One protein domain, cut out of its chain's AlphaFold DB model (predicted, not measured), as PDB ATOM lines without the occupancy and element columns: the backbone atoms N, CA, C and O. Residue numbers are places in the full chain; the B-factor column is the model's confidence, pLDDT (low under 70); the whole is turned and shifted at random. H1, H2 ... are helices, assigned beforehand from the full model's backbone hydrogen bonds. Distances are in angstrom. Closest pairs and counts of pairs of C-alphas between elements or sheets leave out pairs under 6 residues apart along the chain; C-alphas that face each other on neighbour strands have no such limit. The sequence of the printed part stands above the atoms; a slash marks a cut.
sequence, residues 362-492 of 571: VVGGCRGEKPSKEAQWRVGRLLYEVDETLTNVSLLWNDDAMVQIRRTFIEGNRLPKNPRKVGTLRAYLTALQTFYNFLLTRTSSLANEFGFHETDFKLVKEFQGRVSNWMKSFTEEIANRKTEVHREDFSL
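This is residues 362 to 492 of the 571 residues of an uncharacterized protein of Paramuricea clavata (UniProt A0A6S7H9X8). Two long helices, H4 and H6, lie side by side and run opposite ways, and H1 crosses H4 nearly at a right angle, reaching with its last residues the start of H3; the short H2 fits between H1 and H6. The short H5 sits at the turn from H4 to H6, and at the other end of H6 the chain goes on as H7, an arm whose residues 483 to 492 stick out from the body. The printed part has 131 residues with seven named helices, H1 to H7 in order along the chain, and no named strand; its class is all helix. It is only just compact, close to loose, with a radius of gyration of the C-alphas of 16.4 A, and its elongated outline spans 57 by 34 by 24 A.

Find C-alpha 422 at (-41.024, 44.125, -34.497); from there H4, residues 422 to 441, runs 28.4 A. H6, residues 454 to 473, covers 29.9 A. H5 is residues 443 to 450. Look for H1 from C-alpha 369 at (-50.878, 60.586, -49.379); its residues 369 to 386 run 26.2 A. H2 is residues 393 to 397. H3, residues 399 to 414, covers 21.2 A. H7, residues 475 to 492, runs 25.6 A to C-alpha 492 at (-37.004, 59.064, -18.204).

Begin at H4, with H1 a hub touching three helices. H4 and H6 touch at a shallow tilt of 25 degrees, opposite ways; their closest C-alphas, of Gln 433 and Gln 464, are 6.1 A apart. H1, with residues 375 to 382 alone, touches H4 about perpendicular at 84 degrees, closest at C-alphas of Ala 375 and Ala 431, 5.0 A. With residues 382 to 386 alone it touches H3, closest at C-alphas of Val 386 and Ala 401, 5.6 A. H2 touches H6, closest at C-alphas of Trp 397 and Val 460, 5.7 A. H4 and H7 only just touch, and only at their ends, with 3 pairs of C-alphas within 8 A, the closest those of Val 422 and Ile 478, 6.6 A. H5 is close to H4 but not clearly touching it, at 7.3 A between the closest C-alphas, of Leu 439 and Leu 446. H1 and H6 are apart. Every O i to N i+4 pair is within hydrogen-bond range in H4, H6 and H7, against 13 of 14 in H1, 11 of 12 in H3, 3 of 4 in H5 and 0 of 1 in H2, where 2 of 2 O i to N i+3 pairs are.

Look for the two C-alphas farthest apart at Asn 448 and Ser 491, 57.0 A. The printed part has no cut and no long link. Mean pLDDT of the printed part is 90.8; residues 416 to 418 are under 70.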
ATOM      1  N   VAL A 362     -62.595  56.255 -50.098       94.50
ATOM      2  CA  VAL A 362     -63.401  55.802 -48.946       94.50
ATOM      3  C   VAL A 362     -63.297  54.292 -48.727       94.50
ATOM      4  O   VAL A 362     -63.178  53.837 -47.595       94.50
ATOM      5  N   VAL A 363     -63.270  53.507 -49.808       93.06
ATOM      6  CA  VAL A 363     -63.150  52.041 -49.727       93.06
ATOM      7  C   VAL A 363     -61.767  51.620 -49.218       93.06
ATOM      8  O   VAL A 363     -61.659  50.642 -48.484       93.06
ATOM      9  N   GLY A 364     -60.717  52.367 -49.570       92.31
ATOM     10  CA  GLY A 364     -59.355  52.149 -49.071       92.31
ATOM     11  C   GLY A 364     -59.069  52.785 -47.707       92.31
ATOM     12  O   GLY A 364     -57.950  52.665 -47.203       92.31
ATOM     13  N   GLY A 365     -60.070  53.430 -47.097       94.75
ATOM     14  CA  GLY A 365     -59.989  54.023 -45.766       94.75
ATOM     15  C   GLY A 365     -59.503  55.472 -45.725       94.75
ATOM     16  O   GLY A 365     -59.049  55.894 -44.665       94.75
ATOM     17  N   CYS A 366     -59.573  56.221 -46.837       94.75
ATOM     18  CA  CYS A 366     -59.193  57.640 -46.917       94.75
ATOM     19  C   CYS A 366     -57.817  57.932 -46.296       94.75
ATOM     20  O   CYS A 366     -57.643  58.889 -45.539       94.75
ATOM     21  N   ARG A 367     -56.829  57.077 -46.569       93.31
ATOM     22  CA  ARG A 367     -55.482  57.278 -46.038       93.31
ATOM     23  C   ARG A 367     -54.887  58.544 -46.648       93.31
ATOM     24  O   ARG A 367     -55.090  58.815 -47.823       93.31
ATOM     25  N   GLY A 368     -54.107  59.299 -45.876       94.81
ATOM     26  CA  GLY A 368     -53.347  60.426 -46.425       94.81
ATOM     27  C   GLY A 368     -52.320  59.974 -47.476       94.81
ATOM     28  O   GLY A 368     -51.911  58.808 -47.506       94.81
ATOM     29  N   GLU A 369     -51.844  60.899 -48.313       94.69
ATOM     30  CA  GLU A 369     -50.878  60.586 -49.379       94.69
ATOM     31  C   GLU A 369     -49.579  59.969 -48.854       94.69
ATOM     32  O   GLU A 369     -49.100  58.969 -49.388       94.69
ATOM     33  N   LYS A 370     -49.010  60.544 -47.787       94.25
ATOM     34  CA  LYS A 370     -47.743  60.079 -47.205       94.25
ATOM     35  C   LYS A 370     -47.853  58.635 -46.676       94.25
ATOM     36  O   LYS A 370     -47.058  57.807 -47.122       94.25
ATOM     37  N   PRO A 371     -48.841  58.274 -45.829       95.12
ATOM     38  CA  PRO A 371     -49.079  56.879 -45.444       95.12
ATOM     39  C   PRO A 371     -49.350  55.933 -46.624       95.12
ATOM     40  O   PRO A 371     -48.952  54.768 -46.583       95.12
ATOM     41  N   SER A 372     -50.018  56.412 -47.677       96.44
ATOM     42  CA  SER A 372     -50.333  55.599 -48.858       96.44
ATOM     43  C   SER A 372     -49.083  55.274 -49.680       96.44
ATOM     44  O   SER A 372     -48.847  54.108 -50.000       96.44
ATOM     45  N   LYS A 373     -48.222  56.269 -49.933       95.38
ATOM     46  CA  LYS A 373     -46.902  56.082 -50.565       95.38
ATOM     47  C   LYS A 373     -45.988  55.195 -49.722       95.38
ATOM     48  O   LYS A 373     -45.244  54.376 -50.252       95.38
ATOM     49  N   GLU A 374     -46.066  55.303 -48.398       94.69
ATOM     50  CA  GLU A 374     -45.313  54.423 -47.505       94.69
ATOM     51  C   GLU A 374     -45.795  52.964 -47.595       94.69
ATOM     52  O   GLU A 374     -44.980  52.043 -47.636       94.69
ATOM     53  N   ALA A 375     -47.110  52.728 -47.671       95.94
ATOM     54  CA  ALA A 375     -47.660  51.390 -47.885       95.94
ATOM     55  C   ALA A 375     -47.239  50.810 -49.244       95.94
ATOM     56  O   ALA A 375     -46.804  49.660 -49.302       95.94
ATOM     57  N   GLN A 376     -47.300  51.612 -50.311       95.62
ATOM     58  CA  GLN A 376     -46.798  51.252 -51.641       95.62
ATOM     59  C   GLN A 376     -45.322  50.843 -51.588       95.62
ATOM     60  O   GLN A 376     -44.955  49.777 -52.079       95.62
ATOM     61  N   TRP A 377     -44.485  51.659 -50.945       94.12
ATOM     62  CA  TRP A 377     -43.061  51.381 -50.811       94.12
ATOM     63  C   TRP A 377     -42.795  50.077 -50.047       94.12
ATOM     64  O   TRP A 377     -41.960  49.280 -50.468       94.12
ATOM     65  N   ARG A 378     -43.528  49.817 -48.959       95.19
ATOM     66  CA  ARG A 378     -43.400  48.566 -48.193       95.19
ATOM     67  C   ARG A 378     -43.727  47.334 -49.040       95.19
ATOM     68  O   ARG A 378     -43.011  46.343 -48.949       95.19
ATOM     69  N   VAL A 379     -44.771  47.402 -49.868       95.69
ATOM     70  CA  VAL A 379     -45.124  46.320 -50.806       95.69
ATOM     71  C   VAL A 379     -44.030  46.147 -51.857       95.69
ATOM     72  O   VAL A 379     -43.556  45.034 -52.057       95.69
ATOM     73  N   GLY A 380     -43.569  47.244 -52.466       93.12
ATOM     74  CA  GLY A 380     -42.480  47.211 -53.444       93.12
ATOM     75  C   GLY A 380     -41.183  46.634 -52.872       93.12
ATOM     76  O   GLY A 380     -40.507  45.866 -53.542       93.12
ATOM     77  N   ARG A 381     -40.863  46.925 -51.606       91.75
ATOM     78  CA  ARG A 381     -39.682  46.362 -50.941       91.75
ATOM     79  C   ARG A 381     -39.822  44.871 -50.646       91.75
ATOM     80  O   ARG A 381     -38.840  44.154 -50.772       91.75
ATOM     81  N   LEU A 382     -41.008  44.403 -50.255       93.12
ATOM     82  CA  LEU A 382     -41.247  42.966 -50.089       93.12
ATOM     83  C   LEU A 382     -41.120  42.225 -51.417       93.12
ATOM     84  O   LEU A 382     -40.576  41.128 -51.445       93.12
ATOM     85  N   LEU A 383     -41.581  42.841 -52.505       92.38
ATOM     86  CA  LEU A 383     -41.402  42.284 -53.835       92.38
ATOM     87  C   LEU A 383     -39.926  42.273 -54.247       92.38
ATOM     88  O   LEU A 383     -39.469  41.253 -54.739       92.38
ATOM     89  N   TYR A 384     -39.174  43.342 -53.967       90.19
ATOM     90  CA  TYR A 384     -37.730  43.407 -54.235       90.19
ATOM     91  C   TYR A 384     -36.961  42.283 -53.531       90.19
ATOM     92  O   TYR A 384     -35.990  41.756 -54.057       90.19
ATOM     93  N   GLU A 385     -37.414  41.894 -52.338       88.75
ATOM     94  CA  GLU A 385     -36.793  40.818 -51.564       88.75
ATOM     95  C   GLU A 385     -36.996  39.427 -52.181       88.75
ATOM     96  O   GLU A 385     -36.254  38.498 -51.861       88.75
ATOM     97  N   VAL A 386     -38.022  39.275 -53.020       89.75
ATOM     98  CA  VAL A 386     -38.334  38.047 -53.763       89.75
ATOM     99  C   VAL A 386     -37.722  38.097 -55.161       89.75
ATOM    100  O   VAL A 386     -37.179  37.105 -55.636       89.75
ATOM    101  N   ASP A 387     -37.811  39.256 -55.804       87.75
ATOM    102  CA  ASP A 387     -37.374  39.515 -57.164       87.75
ATOM    103  C   ASP A 387     -36.769  40.919 -57.266       87.75
ATOM    104  O   ASP A 387     -37.480  41.925 -57.331       87.75
ATOM    105  N   GLU A 388     -35.438  40.979 -57.332       85.06
ATOM    106  CA  GLU A 388     -34.693  42.230 -57.495       85.06
ATOM    107  C   GLU A 388     -35.046  42.955 -58.802       85.06
ATOM    108  O   GLU A 388     -34.915  44.178 -58.889       85.06
ATOM    109  N   THR A 389     -35.518  42.217 -59.818       82.56
ATOM    110  CA  THR A 389     -35.899  42.794 -61.113       82.56
ATOM    111  C   THR A 389     -37.240  43.515 -61.056       82.56
ATOM    112  O   THR A 389     -37.490  44.373 -61.902       82.56
ATOM    113  N   LEU A 390     -38.066  43.234 -60.037       82.81
ATOM    114  CA  LEU A 390     -39.381  43.841 -59.834       82.81
ATOM    115  C   LEU A 390     -40.258  43.754 -61.097       82.81
ATOM    116  O   LEU A 390     -40.947  44.715 -61.443       82.81
ATOM    117  N   THR A 391     -40.217  42.622 -61.802       83.38
ATOM    118  CA  THR A 391     -40.923  42.447 -63.087       83.38
ATOM    119  C   THR A 391     -42.301  41.829 -62.899       83.38
ATOM    120  O   THR A 391     -43.265  42.216 -63.558       83.38
ATOM    121  N   ASN A 392     -42.448  40.918 -61.932       86.38
ATOM    122  CA  ASN A 392     -43.686  40.171 -61.754       86.38
ATOM    123  C   ASN A 392     -44.257  40.264 -60.333       86.38
ATOM    124  O   ASN A 392     -43.811  39.593 -59.405       86.38
ATOM    125  N   VAL A 393     -45.331  41.042 -60.180       90.50
ATOM    126  CA  VAL A 393     -46.051  41.179 -58.904       90.50
ATOM    127  C   VAL A 393     -46.673  39.864 -58.422       90.50
ATOM    128  O   VAL A 393     -46.833  39.680 -57.214       90.50
ATOM    129  N   SER A 394     -46.973  38.933 -59.334       90.69
ATOM    130  CA  SER A 394     -47.586  37.645 -58.997       90.69
ATOM    131  C   SER A 394     -46.687  36.746 -58.166       90.69
ATOM    132  O   SER A 394     -47.169  35.830 -57.500       90.69
ATOM    133  N   LEU A 395     -45.391  37.052 -58.116       90.19
ATOM    134  CA  LEU A 395     -44.468  36.395 -57.207       90.19
ATOM    135  C   LEU A 395     -44.879  36.584 -55.742       90.19
ATOM    136  O   LEU A 395     -44.644  35.687 -54.949       90.19
ATOM    137  N   LEU A 396     -45.585  37.658 -55.363       92.12
ATOM    138  CA  LEU A 396     -46.038  37.835 -53.974       92.12
ATOM    139  C   LEU A 396     -47.002  36.735 -53.491       92.12
ATOM    140  O   LEU A 396     -47.093  36.498 -52.289       92.12
ATOM    141  N   TRP A 397     -47.693  36.039 -54.397       92.81
ATOM    142  CA  TRP A 397     -48.585  34.915 -54.081       92.81
ATOM    143  C   TRP A 397     -48.108  33.593 -54.695       92.81
ATOM    144  O   TRP A 397     -48.911  32.749 -55.092       92.81
ATOM    145  N   ASN A 398     -46.787  33.407 -54.733       92.62
ATOM    146  CA  ASN A 398     -46.130  32.129 -54.986       92.62
ATOM    147  C   ASN A 398     -45.641  31.517 -53.654       92.62
ATOM    148  O   ASN A 398     -45.197  32.234 -52.752       92.62
ATOM    149  N   ASP A 399     -45.720  30.191 -53.514       92.06
ATOM    150  CA  ASP A 399     -45.238  29.479 -52.326       92.06
ATOM    151  C   ASP A 399     -43.745  29.731 -52.053       92.06
ATOM    152  O   ASP A 399     -43.389  30.034 -50.911       92.06
ATOM    153  N   ASP A 400     -42.890  29.695 -53.078       90.94
ATOM    154  CA  ASP A 400     -41.439  29.888 -52.940       90.94
ATOM    155  C   ASP A 400     -41.108  31.299 -52.451       90.94
ATOM    156  O   ASP A 400     -40.358  31.490 -51.490       90.94
ATOM    157  N   ALA A 401     -41.755  32.297 -53.046       88.69
ATOM    158  CA  ALA A 401     -41.632  33.692 -52.649       88.69
ATOM    159  C   ALA A 401     -42.088  33.935 -51.208       88.69
ATOM    160  O   ALA A 401     -41.479  34.702 -50.467       88.69
ATOM    161  N   MET A 402     -43.150  33.262 -50.768       89.56
ATOM    162  CA  MET A 402     -43.649  33.401 -49.403       89.56
ATOM    163  C   MET A 402     -42.759  32.686 -48.388       89.56
ATOM    164  O   MET A 402     -42.593  33.175 -47.266       89.56
ATOM    165  N   VAL A 403     -42.127  31.577 -48.777       91.62
ATOM    166  CA  VAL A 403     -41.041  30.970 -47.998       91.62
ATOM    167  C   VAL A 403     -39.854  31.926 -47.902       91.62
ATOM    168  O   VAL A 403     -39.303  32.075 -46.810       91.62
ATOM    169  N   GLN A 404     -39.498  32.616 -48.987       90.44
ATOM    170  CA  GLN A 404     -38.433  33.616 -49.003       90.44
ATOM    171  C   GLN A 404     -38.767  34.797 -48.089       90.44
ATOM    172  O   GLN A 404     -38.035  35.019 -47.131       90.44
ATOM    173  N   ILE A 405     -39.920  35.457 -48.251       91.25
ATOM    174  CA  ILE A 405     -40.379  36.537 -47.356       91.25
ATOM    175  C   ILE A 405     -40.337  36.085 -45.891       91.25
ATOM    176  O   ILE A 405     -39.879  36.816 -45.014       91.25
ATOM    177  N   ARG A 406     -40.780  34.861 -45.594       91.88
ATOM    178  CA  ARG A 406     -40.715  34.346 -44.228       91.88
ATOM    179  C   ARG A 406     -39.273  34.166 -43.742       91.88
ATOM    180  O   ARG A 406     -38.952  34.641 -42.658       91.88
ATOM    181  N   ARG A 407     -38.419  33.480 -44.502       89.88
ATOM    182  CA  ARG A 407     -37.058  33.120 -44.069       89.88
ATOM    183  C   ARG A 407     -36.106  34.310 -44.081       89.88
ATOM    184  O   ARG A 407     -35.408  34.542 -43.099       89.88
ATOM    185  N   THR A 408     -36.061  35.065 -45.172       86.06
ATOM    186  CA  THR A 408     -35.105  36.164 -45.353       86.06
ATOM    187  C   THR A 408     -35.616  37.437 -44.696       86.06
ATOM    188  O   THR A 408     -34.921  38.031 -43.870       86.06
ATOM    189  N   PHE A 409     -36.859  37.828 -44.981       86.50
ATOM    190  CA  PHE A 409     -37.377  39.100 -44.495       86.50
ATOM    191  C   PHE A 409     -37.844  39.018 -43.040       86.50
ATOM    192  O   PHE A 409     -37.421  39.828 -42.223       86.50
ATOM    193  N   ILE A 410     -38.683  38.050 -42.671       89.38
ATOM    194  CA  ILE A 410     -39.231  37.984 -41.307       89.38
ATOM    195  C   ILE A 410     -38.228  37.377 -40.319       89.38
ATOM    196  O   ILE A 410     -37.904  37.999 -39.310       89.38
ATOM    197  N   GLU A 411     -37.763  36.156 -40.579       88.50
ATOM    198  CA  GLU A 411     -36.875  35.417 -39.675       88.50
ATOM    199  C   GLU A 411     -35.451  35.992 -39.718       88.50
ATOM    200  O   GLU A 411     -34.848  36.205 -38.669       88.50
ATOM    201  N   GLY A 412     -34.945  36.352 -40.902       84.75
ATOM    202  CA  GLY A 412     -33.622  36.961 -41.066       84.75
ATOM    203  C   GLY A 412     -33.477  38.318 -40.374       84.75
ATOM    204  O   GLY A 412     -32.486  38.540 -39.681       84.75
ATOM    205  N   ASN A 413     -34.488  39.195 -40.448       82.62
ATOM    206  CA  ASN A 413     -34.470  40.483 -39.734       82.62
ATOM    207  C   ASN A 413     -34.825  40.360 -38.239       82.62
ATOM    208  O   ASN A 413     -34.912  41.377 -37.554       82.62
ATOM    209  N   ARG A 414     -35.037  39.146 -37.715       80.50
ATOM    210  CA  ARG A 414     -35.081  38.876 -36.268       80.50
ATOM    211  C   ARG A 414     -33.725  38.450 -35.708       80.50
ATOM    212  O   ARG A 414     -33.578  38.356 -34.491       80.50
ATOM    213  N   LEU A 415     -32.738  38.175 -36.564       77.06
ATOM    214  CA  LEU A 415     -31.412  37.765 -36.120       77.06
ATOM    215  C   LEU A 415     -30.615  38.958 -35.552       77.06
ATOM    216  O   LEU A 415     -30.785  40.088 -36.013       77.06
ATOM    217  N   PRO A 416     -29.680  38.722 -34.610       69.88
ATOM    218  CA  PRO A 416     -28.963  39.786 -33.891       69.88
ATOM    219  C   PRO A 416     -28.104  40.707 -34.765       69.88
ATOM    220  O   PRO A 416     -27.717  41.779 -34.318       69.88
ATOM    221  N   LYS A 417     -27.773  40.294 -35.996       64.88
ATOM    222  CA  LYS A 417     -26.852  41.029 -36.876       64.88
ATOM    223  C   LYS A 417     -27.440  42.336 -37.414       64.88
ATOM    224  O   LYS A 417     -26.672  43.238 -37.722       64.88
ATOM    225  N   ASN A 418     -28.766  42.428 -37.545       60.75
ATOM    226  CA  ASN A 418     -29.471  43.671 -37.870       60.75
ATOM    227  C   ASN A 418     -30.977  43.519 -37.560       60.75
ATOM    228  O   ASN A 418     -31.784  43.329 -38.477       60.75
ATOM    229  N   PRO A 419     -31.369  43.489 -36.273       78.94
ATOM    230  CA  PRO A 419     -32.740  43.203 -35.902       78.94
ATOM    231  C   PRO A 419     -33.631  44.394 -36.260       78.94
ATOM    232  O   PRO A 419     -33.553  45.461 -35.646       78.94
ATOM    233  N   ARG A 420     -34.530  44.218 -37.231       82.81
ATOM    234  CA  ARG A 420     -35.594  45.204 -37.440       82.81
ATOM    235  C   ARG A 420     -36.525  45.174 -36.242       82.81
ATOM    236  O   ARG A 420     -36.902  44.112 -35.745       82.81
ATOM    237  N   LYS A 421     -36.977  46.358 -35.825       87.12
ATOM    238  CA  LYS A 421     -38.007  46.471 -34.791       87.12
ATOM    239  C   LYS A 421     -39.248  45.686 -35.222       87.12
ATOM    240  O   LYS A 421     -39.708  45.773 -36.361       87.12
ATOM    241  N   VAL A 422     -39.841  44.971 -34.277       89.06
ATOM    242  CA  VAL A 422     -41.024  44.125 -34.497       89.06
ATOM    243  C   VAL A 422     -42.196  44.917 -35.087       89.06
ATOM    244  O   VAL A 422     -42.900  44.444 -35.981       89.06
ATOM    245  N   GLY A 423     -42.371  46.163 -34.634       90.62
ATOM    246  CA  GLY A 423     -43.362  47.087 -35.186       90.62
ATOM    247  C   GLY A 423     -43.142  47.372 -36.674       90.62
ATOM    248  O   GLY A 423     -44.107  47.393 -37.438       90.62
ATOM    249  N   THR A 424     -41.884  47.497 -37.103       91.62
ATOM    250  CA  THR A 424     -41.514  47.681 -38.510       91.62
ATOM    251  C   THR A 424     -41.926  46.464 -39.333       91.62
ATOM    252  O   THR A 424     -42.654  46.621 -40.309       91.62
ATOM    253  N   LEU A 425     -41.565  45.244 -38.911       92.94
ATOM    254  CA  LEU A 425     -41.963  44.007 -39.604       92.94
ATOM    255  C   LEU A 425     -43.488  43.885 -39.730       92.94
ATOM    256  O   LEU A 425     -44.011  43.598 -40.808       92.94
ATOM    257  N   ARG A 426     -44.227  44.187 -38.655       93.81
ATOM    258  CA  ARG A 426     -45.694  44.201 -38.700       93.81
ATOM    259  C   ARG A 426     -46.237  45.256 -39.660       93.81
ATOM    260  O   ARG A 426     -47.251  44.992 -40.305       93.81
ATOM    261  N   ALA A 427     -45.599  46.417 -39.786       94.75
ATOM    262  CA  ALA A 427     -46.018  47.448 -40.731       94.75
ATOM    263  C   ALA A 427     -45.895  46.976 -42.192       94.75
ATOM    264  O   ALA A 427     -46.813  47.208 -42.979       94.75
ATOM    265  N   TYR A 428     -44.831  46.243 -42.543       95.69
ATOM    266  CA  TYR A 428     -44.698  45.602 -43.860       95.69
ATOM    267  C   TYR A 428     -45.805  44.583 -44.123       95.69
ATOM    268  O   TYR A 428     -46.470  44.645 -45.156       95.69
ATOM    269  N   LEU A 429     -46.067  43.691 -43.163       95.81
ATOM    270  CA  LEU A 429     -47.139  42.700 -43.297       95.81
ATOM    271  C   LEU A 429     -48.524  43.344 -43.369       95.81
ATOM    272  O   LEU A 429     -49.380  42.883 -44.116       95.81
ATOM    273  N   THR A 430     -48.738  44.446 -42.650       96.44
ATOM    274  CA  THR A 430     -49.981  45.224 -42.720       96.44
ATOM    275  C   THR A 430     -50.152  45.861 -44.100       96.44
ATOM    276  O   THR A 430     -51.256  45.854 -44.646       96.44
ATOM    277  N   ALA A 431     -49.076  46.387 -44.690       97.25
ATOM    278  CA  ALA A 431     -49.100  46.916 -46.050       97.25
ATOM    279  C   ALA A 431     -49.420  45.814 -47.073       97.25
ATOM    280  O   ALA A 431     -50.322  46.002 -47.888       97.25
ATOM    281  N   LEU A 432     -48.785  44.642 -46.960       97.19
ATOM    282  CA  LEU A 432     -49.060  43.480 -47.814       97.19
ATOM    283  C   LEU A 432     -50.505  42.972 -47.667       97.19
ATOM    284  O   LEU A 432     -51.190  42.743 -48.658       97.19
ATOM    285  N   GLN A 433     -51.014  42.879 -46.437       97.00
ATOM    286  CA  GLN A 433     -52.408  42.522 -46.161       97.00
ATOM    287  C   GLN A 433     -53.387  43.511 -46.814       97.00
ATOM    288  O   GLN A 433     -54.406  43.107 -47.379       97.00
ATOM    289  N   THR A 434     -53.078  44.809 -46.735       97.31
ATOM    290  CA  THR A 434     -53.882  45.874 -47.352       97.31
ATOM    291  C   THR A 434     -53.822  45.783 -48.880       97.31
ATOM    292  O   THR A 434     -54.838  45.967 -49.544       97.31
ATOM    293  N   PHE A 435     -52.665  45.431 -49.437       97.75
ATOM    294  CA  PHE A 435     -52.494  45.199 -50.868       97.75
ATOM    295  C   PHE A 435     -53.319  44.004 -51.365       97.75
ATOM    296  O   PHE A 435     -54.039  44.130 -52.351       97.75
ATOM    297  N   TYR A 436     -53.336  42.883 -50.641       97.62
ATOM    298  CA  TYR A 436     -54.214  41.755 -50.980       97.62
ATOM    299  C   TYR A 436     -55.699  42.113 -50.902       97.62
ATOM    300  O   TYR A 436     -56.463  41.732 -51.785       97.62
ATOM    301  N   ASN A 437     -56.114  42.901 -49.905       96.94
ATOM    302  CA  ASN A 437     -57.481  43.430 -49.860       96.94
ATOM    303  C   ASN A 437     -57.809  44.268 -51.103       96.94
ATOM    304  O   ASN A 437     -58.891  44.116 -51.668       96.94
ATOM    305  N   PHE A 438     -56.881  45.114 -51.553       97.12
ATOM    306  CA  PHE A 438     -57.031  45.891 -52.783       97.12
ATOM    307  C   PHE A 438     -57.228  44.985 -54.010       97.12
ATOM    308  O   PHE A 438     -58.197  45.179 -54.749       97.12
ATOM    309  N   LEU A 439     -56.380  43.964 -54.184       96.50
ATOM    310  CA  LEU A 439     -56.488  43.013 -55.299       96.50
ATOM    311  C   LEU A 439     -57.839  42.281 -55.299       96.50
ATOM    312  O   LEU A 439     -58.497  42.179 -56.335       96.50
ATOM    313  N   LEU A 440     -58.290  41.824 -54.127       95.62
ATOM    314  CA  LEU A 440     -59.559  41.107 -53.963       95.62
ATOM    315  C   LEU A 440     -60.794  42.011 -54.091       95.62
ATOM    316  O   LEU A 440     -61.869  41.532 -54.431       95.62
ATOM    317  N   THR A 441     -60.663  43.312 -53.825       94.50
ATOM    318  CA  THR A 441     -61.774  44.269 -53.951       94.50
ATOM    319  C   THR A 441     -61.958  44.731 -55.397       94.50
ATOM    320  O   THR A 441     -63.072  45.050 -55.813       94.50
ATOM    321  N   ARG A 442     -60.878  44.771 -56.188       90.00
ATOM    322  CA  ARG A 442     -60.880  45.263 -57.576       90.00
ATOM    323  C   ARG A 442     -60.686  44.166 -58.625       90.00
ATOM    324  O   ARG A 442     -60.232  44.453 -59.730       90.00
ATOM    325  N   THR A 443     -61.098  42.938 -58.315       85.69
ATOM    326  CA  THR A 443     -60.926  41.736 -59.148       85.69
ATOM    327  C   THR A 443     -61.242  41.959 -60.629       85.69
ATOM    328  O   THR A 443     -60.380  41.743 -61.475       85.69
ATOM    329  N   SER A 444     -62.437  42.458 -60.964       83.88
ATOM    330  CA  SER A 444     -62.857  42.618 -62.367       83.88
ATOM    331  C   SER A 444     -62.088  43.704 -63.124       83.88
ATOM    332  O   SER A 444     -61.845  43.561 -64.317       83.88
ATOM    333  N   SER A 445     -61.699  44.791 -62.449       89.62
ATOM    334  CA  SER A 445     -60.932  45.879 -63.075       89.62
ATOM    335  C   SER A 445     -59.491  45.447 -63.327       89.62
ATOM    336  O   SER A 445     -58.953  45.691 -64.401       89.62
ATOM    337  N   LEU A 446     -58.881  44.786 -62.343       88.44
ATOM    338  CA  LEU A 446     -57.479  44.390 -62.404       88.44
ATOM    339  C   LEU A 446     -57.252  43.191 -63.332       88.44
ATOM    340  O   LEU A 446     -56.218  43.139 -63.986       88.44
ATOM    341  N   ALA A 447     -58.218  42.272 -63.441       86.69
ATOM    342  CA  ALA A 447     -58.156  41.167 -64.401       86.69
ATOM    343  C   ALA A 447     -58.005  41.672 -65.847       86.69
ATOM    344  O   ALA A 447     -57.175  41.169 -66.596       86.69
ATOM    345  N   ASN A 448     -58.758  42.714 -66.213       88.56
ATOM    346  CA  ASN A 448     -58.717  43.286 -67.560       88.56
ATOM    347  C   ASN A 448     -57.479  44.167 -67.805       88.56
ATOM    348  O   ASN A 448     -56.963  44.188 -68.917       88.56
ATOM    349  N   GLU A 449     -57.028  44.919 -66.796       89.81
ATOM    350  CA  GLU A 449     -55.939  45.903 -66.933       89.81
ATOM    351  C   GLU A 449     -54.544  45.268 -66.801       89.81
ATOM    352  O   GLU A 449     -53.618  45.688 -67.489       89.81
ATOM    353  N   PHE A 450     -54.398  44.244 -65.953       89.31
ATOM    354  CA  PHE A 450     -53.103  43.641 -65.598       89.31
ATOM    355  C   PHE A 450     -53.008  42.143 -65.915       89.31
ATOM    356  O   PHE A 450     -52.007  41.513 -65.586       89.31
ATOM    357  N   GLY A 451     -54.031  41.558 -66.544       89.81
ATOM    358  CA  GLY A 451     -54.002  40.161 -66.983       89.81
ATOM    359  C   GLY A 451     -54.114  39.128 -65.857       89.81
ATOM    360  O   GLY A 451     -53.695  37.991 -66.045       89.81
ATOM    361  N   PHE A 452     -54.666  39.491 -64.694       92.00
ATOM    362  CA  PHE A 452     -54.886  38.525 -63.612       92.00
ATOM    363  C   PHE A 452     -56.022  37.551 -63.931       92.00
ATOM    364  O   PHE A 452     -57.111  37.946 -64.359       92.00
ATOM    365  N   HIS A 453     -55.795  36.276 -63.635       92.25
ATOM    366  CA  HIS A 453     -56.767  35.205 -63.803       92.25
ATOM    367  C   HIS A 453     -57.520  34.907 -62.499       92.25
ATOM    368  O   HIS A 453     -57.086  35.244 -61.399       92.25
ATOM    369  N   GLU A 454     -58.660  34.211 -62.590       91.31
ATOM    370  CA  GLU A 454     -59.446  33.808 -61.409       91.31
ATOM    371  C   GLU A 454     -58.621  32.976 -60.407       91.31
ATOM    372  O   GLU A 454     -58.821  33.053 -59.192       91.31
ATOM    373  N   THR A 455     -57.666  32.194 -60.915       93.19
ATOM    374  CA  THR A 455     -56.720  31.410 -60.117       93.19
ATOM    375  C   THR A 455     -55.826  32.290 -59.248       93.19
ATOM    376  O   THR A 455     -55.608  31.944 -58.089       93.19
ATOM    377  N   ASP A 456     -55.390  33.454 -59.744       93.06
ATOM    378  CA  ASP A 456     -54.564  34.391 -58.975       93.06
ATOM    379  C   ASP A 456     -55.321  34.900 -57.751       93.06
ATOM    380  O   ASP A 456     -54.805  34.882 -56.640       93.06
ATOM    381  N   PHE A 457     -56.593  35.269 -57.908       94.94
ATOM    382  CA  PHE A 457     -57.396  35.766 -56.787       94.94
ATOM    383  C   PHE A 457     -57.665  34.694 -55.721       94.94
ATOM    384  O   PHE A 457     -57.761  35.017 -54.533       94.94
ATOM    385  N   LYS A 458     -57.757  33.414 -56.113       95.19
ATOM    386  CA  LYS A 458     -57.846  32.293 -55.161       95.19
ATOM    387  C   LYS A 458     -56.560  32.169 -54.346       95.19
ATOM    388  O   LYS A 458     -56.646  32.088 -53.120       95.19
ATOM    389  N   LEU A 459     -55.402  32.240 -55.003       95.38
ATOM    390  CA  LEU A 459     -54.097  32.226 -54.340       95.38
ATOM    391  C   LEU A 459     -53.932  33.442 -53.424       95.38
ATOM    392  O   LEU A 459     -53.668  33.279 -52.236       95.38
ATOM    393  N   VAL A 460     -54.194  34.658 -53.914       96.38
ATOM    394  CA  VAL A 460     -54.132  35.896 -53.117       96.38
ATOM    395  C   VAL A 460     -54.948  35.768 -51.828       96.38
ATOM    396  O   VAL A 460     -54.469  36.137 -50.755       96.38
ATOM    397  N   LYS A 461     -56.156  35.194 -51.890       96.81
ATOM    398  CA  LYS A 461     -56.998  34.962 -50.706       96.81
ATOM    399  C   LYS A 461     -56.392  33.950 -49.729       96.81
ATOM    400  O   LYS A 461     -56.501  34.128 -48.515       96.81
ATOM    401  N   GLU A 462     -55.762  32.895 -50.226       96.12
ATOM    402  CA  GLU A 462     -55.058  31.927 -49.384       96.12
ATOM    403  C   GLU A 462     -53.852  32.568 -48.680       96.12
ATOM    404  O   GLU A 462     -53.728  32.502 -47.450       96.12
ATOM    405  N   PHE A 463     -52.995  33.253 -49.438       95.19
ATOM    406  CA  PHE A 463     -51.799  33.913 -48.916       95.19
ATOM    407  C   PHE A 463     -52.133  35.057 -47.964       95.19
ATOM    408  O   PHE A 463     -51.444  35.245 -46.959       95.19
ATOM    409  N   GLN A 464     -53.248  35.748 -48.189       96.69
ATOM    410  CA  GLN A 464     -53.818  36.684 -47.230       96.69
ATOM    411  C   GLN A 464     -54.089  36.028 -45.866       96.69
ATOM    412  O   GLN A 464     -53.796  36.613 -44.820       96.69
ATOM    413  N   GLY A 465     -54.602  34.795 -45.846       96.00
ATOM    414  CA  GLY A 465     -54.772  34.025 -44.613       96.00
ATOM    415  C   GLY A 465     -53.442  33.744 -43.906       96.00
ATOM    416  O   GLY A 465     -53.347  33.876 -42.681       96.00
ATOM    417  N   ARG A 466     -52.391  33.417 -44.670       94.94
ATOM    418  CA  ARG A 466     -51.039  33.169 -44.138       94.94
ATOM    419  C   ARG A 466     -50.426  34.437 -43.533       94.94
ATOM    420  O   ARG A 466     -49.989  34.398 -42.381       94.94
ATOM    421  N   VAL A 467     -50.483  35.571 -44.240       95.62
ATOM    422  CA  VAL A 467     -50.009  36.881 -43.743       95.62
ATOM    423  C   VAL A 467     -50.750  37.291 -42.471       95.62
ATOM    424  O   VAL A 467     -50.114  37.687 -41.492       95.62
ATOM    425  N   SER A 468     -52.075  37.118 -42.424       95.56
ATOM    426  CA  SER A 468     -52.869  37.374 -41.216       95.56
ATOM    427  C   SER A 468     -52.386  36.551 -40.014       95.56
ATOM    428  O   SER A 468     -52.301  37.058 -38.893       95.56
ATOM    429  N   ASN A 469     -52.025  35.284 -40.229       94.19
ATOM    430  CA  ASN A 469     -51.500  34.427 -39.167       94.19
ATOM    431  C   ASN A 469     -50.092  34.841 -38.725       94.19
ATOM    432  O   ASN A 469     -49.820  34.854 -37.523       94.19
ATOM    433  N   TRP A 470     -49.226  35.258 -39.651       94.06
ATOM    434  CA  TRP A 470     -47.931  35.839 -39.288       94.06
ATOM    435  C   TRP A 470     -48.100  37.104 -38.456       94.06
ATOM    436  O   TRP A 470     -47.492  37.209 -37.397       94.06
ATOM    437  N   MET A 471     -48.990  38.019 -38.846       93.94
ATOM    438  CA  MET A 471     -49.293  39.224 -38.065       93.94
ATOM    439  C   MET A 471     -49.705  38.907 -36.620       93.94
ATOM    440  O   MET A 471     -49.245  39.580 -35.697       93.94
ATOM    441  N   LYS A 472     -50.524  37.867 -36.399       93.38
ATOM    442  CA  LYS A 472     -50.940  37.437 -35.051       93.38
ATOM    443  C   LYS A 472     -49.758  36.995 -34.189       93.38
ATOM    444  O   LYS A 472     -49.769  37.276 -32.994       93.38
ATOM    445  N   SER A 473     -48.738  36.375 -34.789       90.44
ATOM    446  CA  SER A 473     -47.525  35.951 -34.071       90.44
ATOM    447  C   SER A 473     -46.738  37.124 -33.466       90.44
ATOM    448  O   SER A 473     -46.034  36.938 -32.482       90.44
ATOM    449  N   PHE A 474     -46.912  38.344 -33.989       89.38
ATOM    450  CA  PHE A 474     -46.263  39.552 -33.469       89.38
ATOM    451  C   PHE A 474     -47.071  40.278 -32.392       89.38
ATOM    452  O   PHE A 474     -46.570  41.223 -31.791       89.38
ATOM    453  N   THR A 475     -48.336  39.915 -32.171       89.31
ATOM    454  CA  THR A 475     -49.219  40.690 -31.284       89.31
ATOM    455  C   THR A 475     -48.717  40.691 -29.840       89.31
ATOM    456  O   THR A 475     -48.670  41.750 -29.220       89.31
ATOM    457  N   GLU A 476     -48.304  39.532 -29.323       88.62
ATOM    458  CA  GLU A 476     -47.766  39.413 -27.962       88.62
ATOM    459  C   GLU A 476     -46.426  40.147 -27.822       88.62
ATOM    460  O   GLU A 476     -46.240  40.937 -26.901       88.62
ATOM    461  N   GLU A 477     -45.523  39.964 -28.784       88.56
ATOM    462  CA  GLU A 477     -44.207  40.605 -28.785       88.56
ATOM    463  C   GLU A 477     -44.305  42.140 -28.833       88.56
ATOM    464  O   GLU A 477     -43.605  42.837 -28.100       88.56
ATOM    465  N   ILE A 478     -45.231  42.688 -29.627       89.31
ATOM    466  CA  ILE A 478     -45.487  44.134 -29.685       89.31
ATOM    467  C   ILE A 478     -46.100  44.645 -28.384       89.31
ATOM    468  O   ILE A 478     -45.723  45.723 -27.927       89.31
ATOM    469  N   ALA A 479     -47.028  43.901 -27.780       88.38
ATOM    470  CA  ALA A 479     -47.602  44.277 -26.492       88.38
ATOM    471  C   ALA A 479     -46.524  44.317 -25.395       88.38
ATOM    472  O   ALA A 479     -46.474  45.267 -24.606       88.38
ATOM    473  N   ASN A 480     -45.612  43.341 -25.403       88.88
ATOM    474  CA  ASN A 480     -44.475  43.292 -24.488       88.88
ATOM    475  C   ASN A 480     -43.526  44.471 -24.720       88.88
ATOM    476  O   ASN A 480     -43.242  45.201 -23.773       88.88
ATOM    477  N   ARG A 481     -43.121  44.740 -25.970       87.25
ATOM    478  CA  ARG A 481     -42.255  45.890 -26.274       87.25
ATOM    479  C   ARG A 481     -42.927  47.221 -25.943       87.25
ATOM    480  O   ARG A 481     -42.261  48.114 -25.444       87.25
ATOM    481  N   LYS A 482     -44.237  47.370 -26.160       87.81
ATOM    482  CA  LYS A 482     -44.980  48.581 -25.764       87.81
ATOM    483  C   LYS A 482     -44.938  48.789 -24.249       87.81
ATOM    484  O   LYS A 482     -44.781  49.915 -23.796       87.81
ATOM    485  N   THR A 483     -45.061  47.710 -23.479       90.06
ATOM    486  CA  THR A 483     -44.960  47.756 -22.012       90.06
ATOM    487  C   THR A 483     -43.543  48.108 -21.564       90.06
ATOM    488  O   THR A 483     -43.366  48.906 -20.649       90.06
ATOM    489  N   GLU A 484     -42.534  47.549 -22.230       88.56
ATOM    490  CA  GLU A 484     -41.128  47.848 -21.969       88.56
ATOM    491  C   GLU A 484     -40.785  49.306 -22.284       88.56
ATOM    492  O   GLU A 484     -40.265  49.986 -21.408       88.56
ATOM    493  N   VAL A 485     -41.165  49.809 -23.464       88.00
ATOM    494  CA  VAL A 485     -41.001  51.222 -23.849       88.00
ATOM    495  C   VAL A 485     -41.720  52.129 -22.863       88.00
ATOM    496  O   VAL A 485     -41.144  53.101 -22.409       88.00
ATOM    497  N   HIS A 486     -42.939  51.788 -22.441       88.56
ATOM    498  CA  HIS A 486     -43.639  52.588 -21.438       88.56
ATOM    499  C   HIS A 486     -42.882  52.651 -20.105       88.56
ATOM    500  O   HIS A 486     -42.892  53.684 -19.443       88.56
ATOM    501  N   ARG A 487     -42.209  51.566 -19.708       91.31
ATOM    502  CA  ARG A 487     -41.363  51.536 -18.509       91.31
ATOM    503  C   ARG A 487     -40.068  52.334 -18.704       91.31
ATOM    504  O   ARG A 487     -39.664  53.028 -17.776       91.31
ATOM    505  N   GLU A 488     -39.438  52.230 -19.875       91.25
ATOM    506  CA  GLU A 488     -38.279  53.040 -20.274       91.25
ATOM    507  C   GLU A 488     -38.648  54.533 -20.224       91.25
ATOM    508  O   GLU A 488     -38.043  55.286 -19.464       91.25
ATOM    509  N   ASP A 489     -39.716  54.938 -20.913       89.19
ATOM    510  CA  ASP A 489     -40.235  56.309 -20.933       89.19
ATOM    511  C   ASP A 489     -40.575  56.801 -19.524       89.19
ATOM    512  O   ASP A 489     -40.211  57.914 -19.151       89.19
ATOM    513  N   PHE A 490     -41.220  55.964 -18.703       88.94
ATOM    514  CA  PHE A 490     -41.546  56.313 -17.321       88.94
ATOM    515  C   PHE A 490     -40.292  56.576 -16.479       88.94
ATOM    516  O   PHE A 490     -40.289  57.487 -15.657       88.94
ATOM    517  N   SER A 491     -39.214  55.815 -16.698       89.75
ATOM    518  CA  SER A 491     -37.936  56.036 -16.007       89.75
ATOM    519  C   SER A 491     -37.215  57.314 -16.446       89.75
ATOM    520  O   SER A 491     -36.388  57.831 -15.698       89.75
ATOM    521  N   LEU A 492     -37.547  57.830 -17.633       89.25
ATOM    522  CA  LEU A 492     -37.004  59.064 -18.204       89.25
ATOM    523  C   LEU A 492     -37.895  60.289 -17.946       89.25
ATOM    524  O   LEU A 492     -37.520  61.400 -18.326       89.25
TER     525      LEU A 492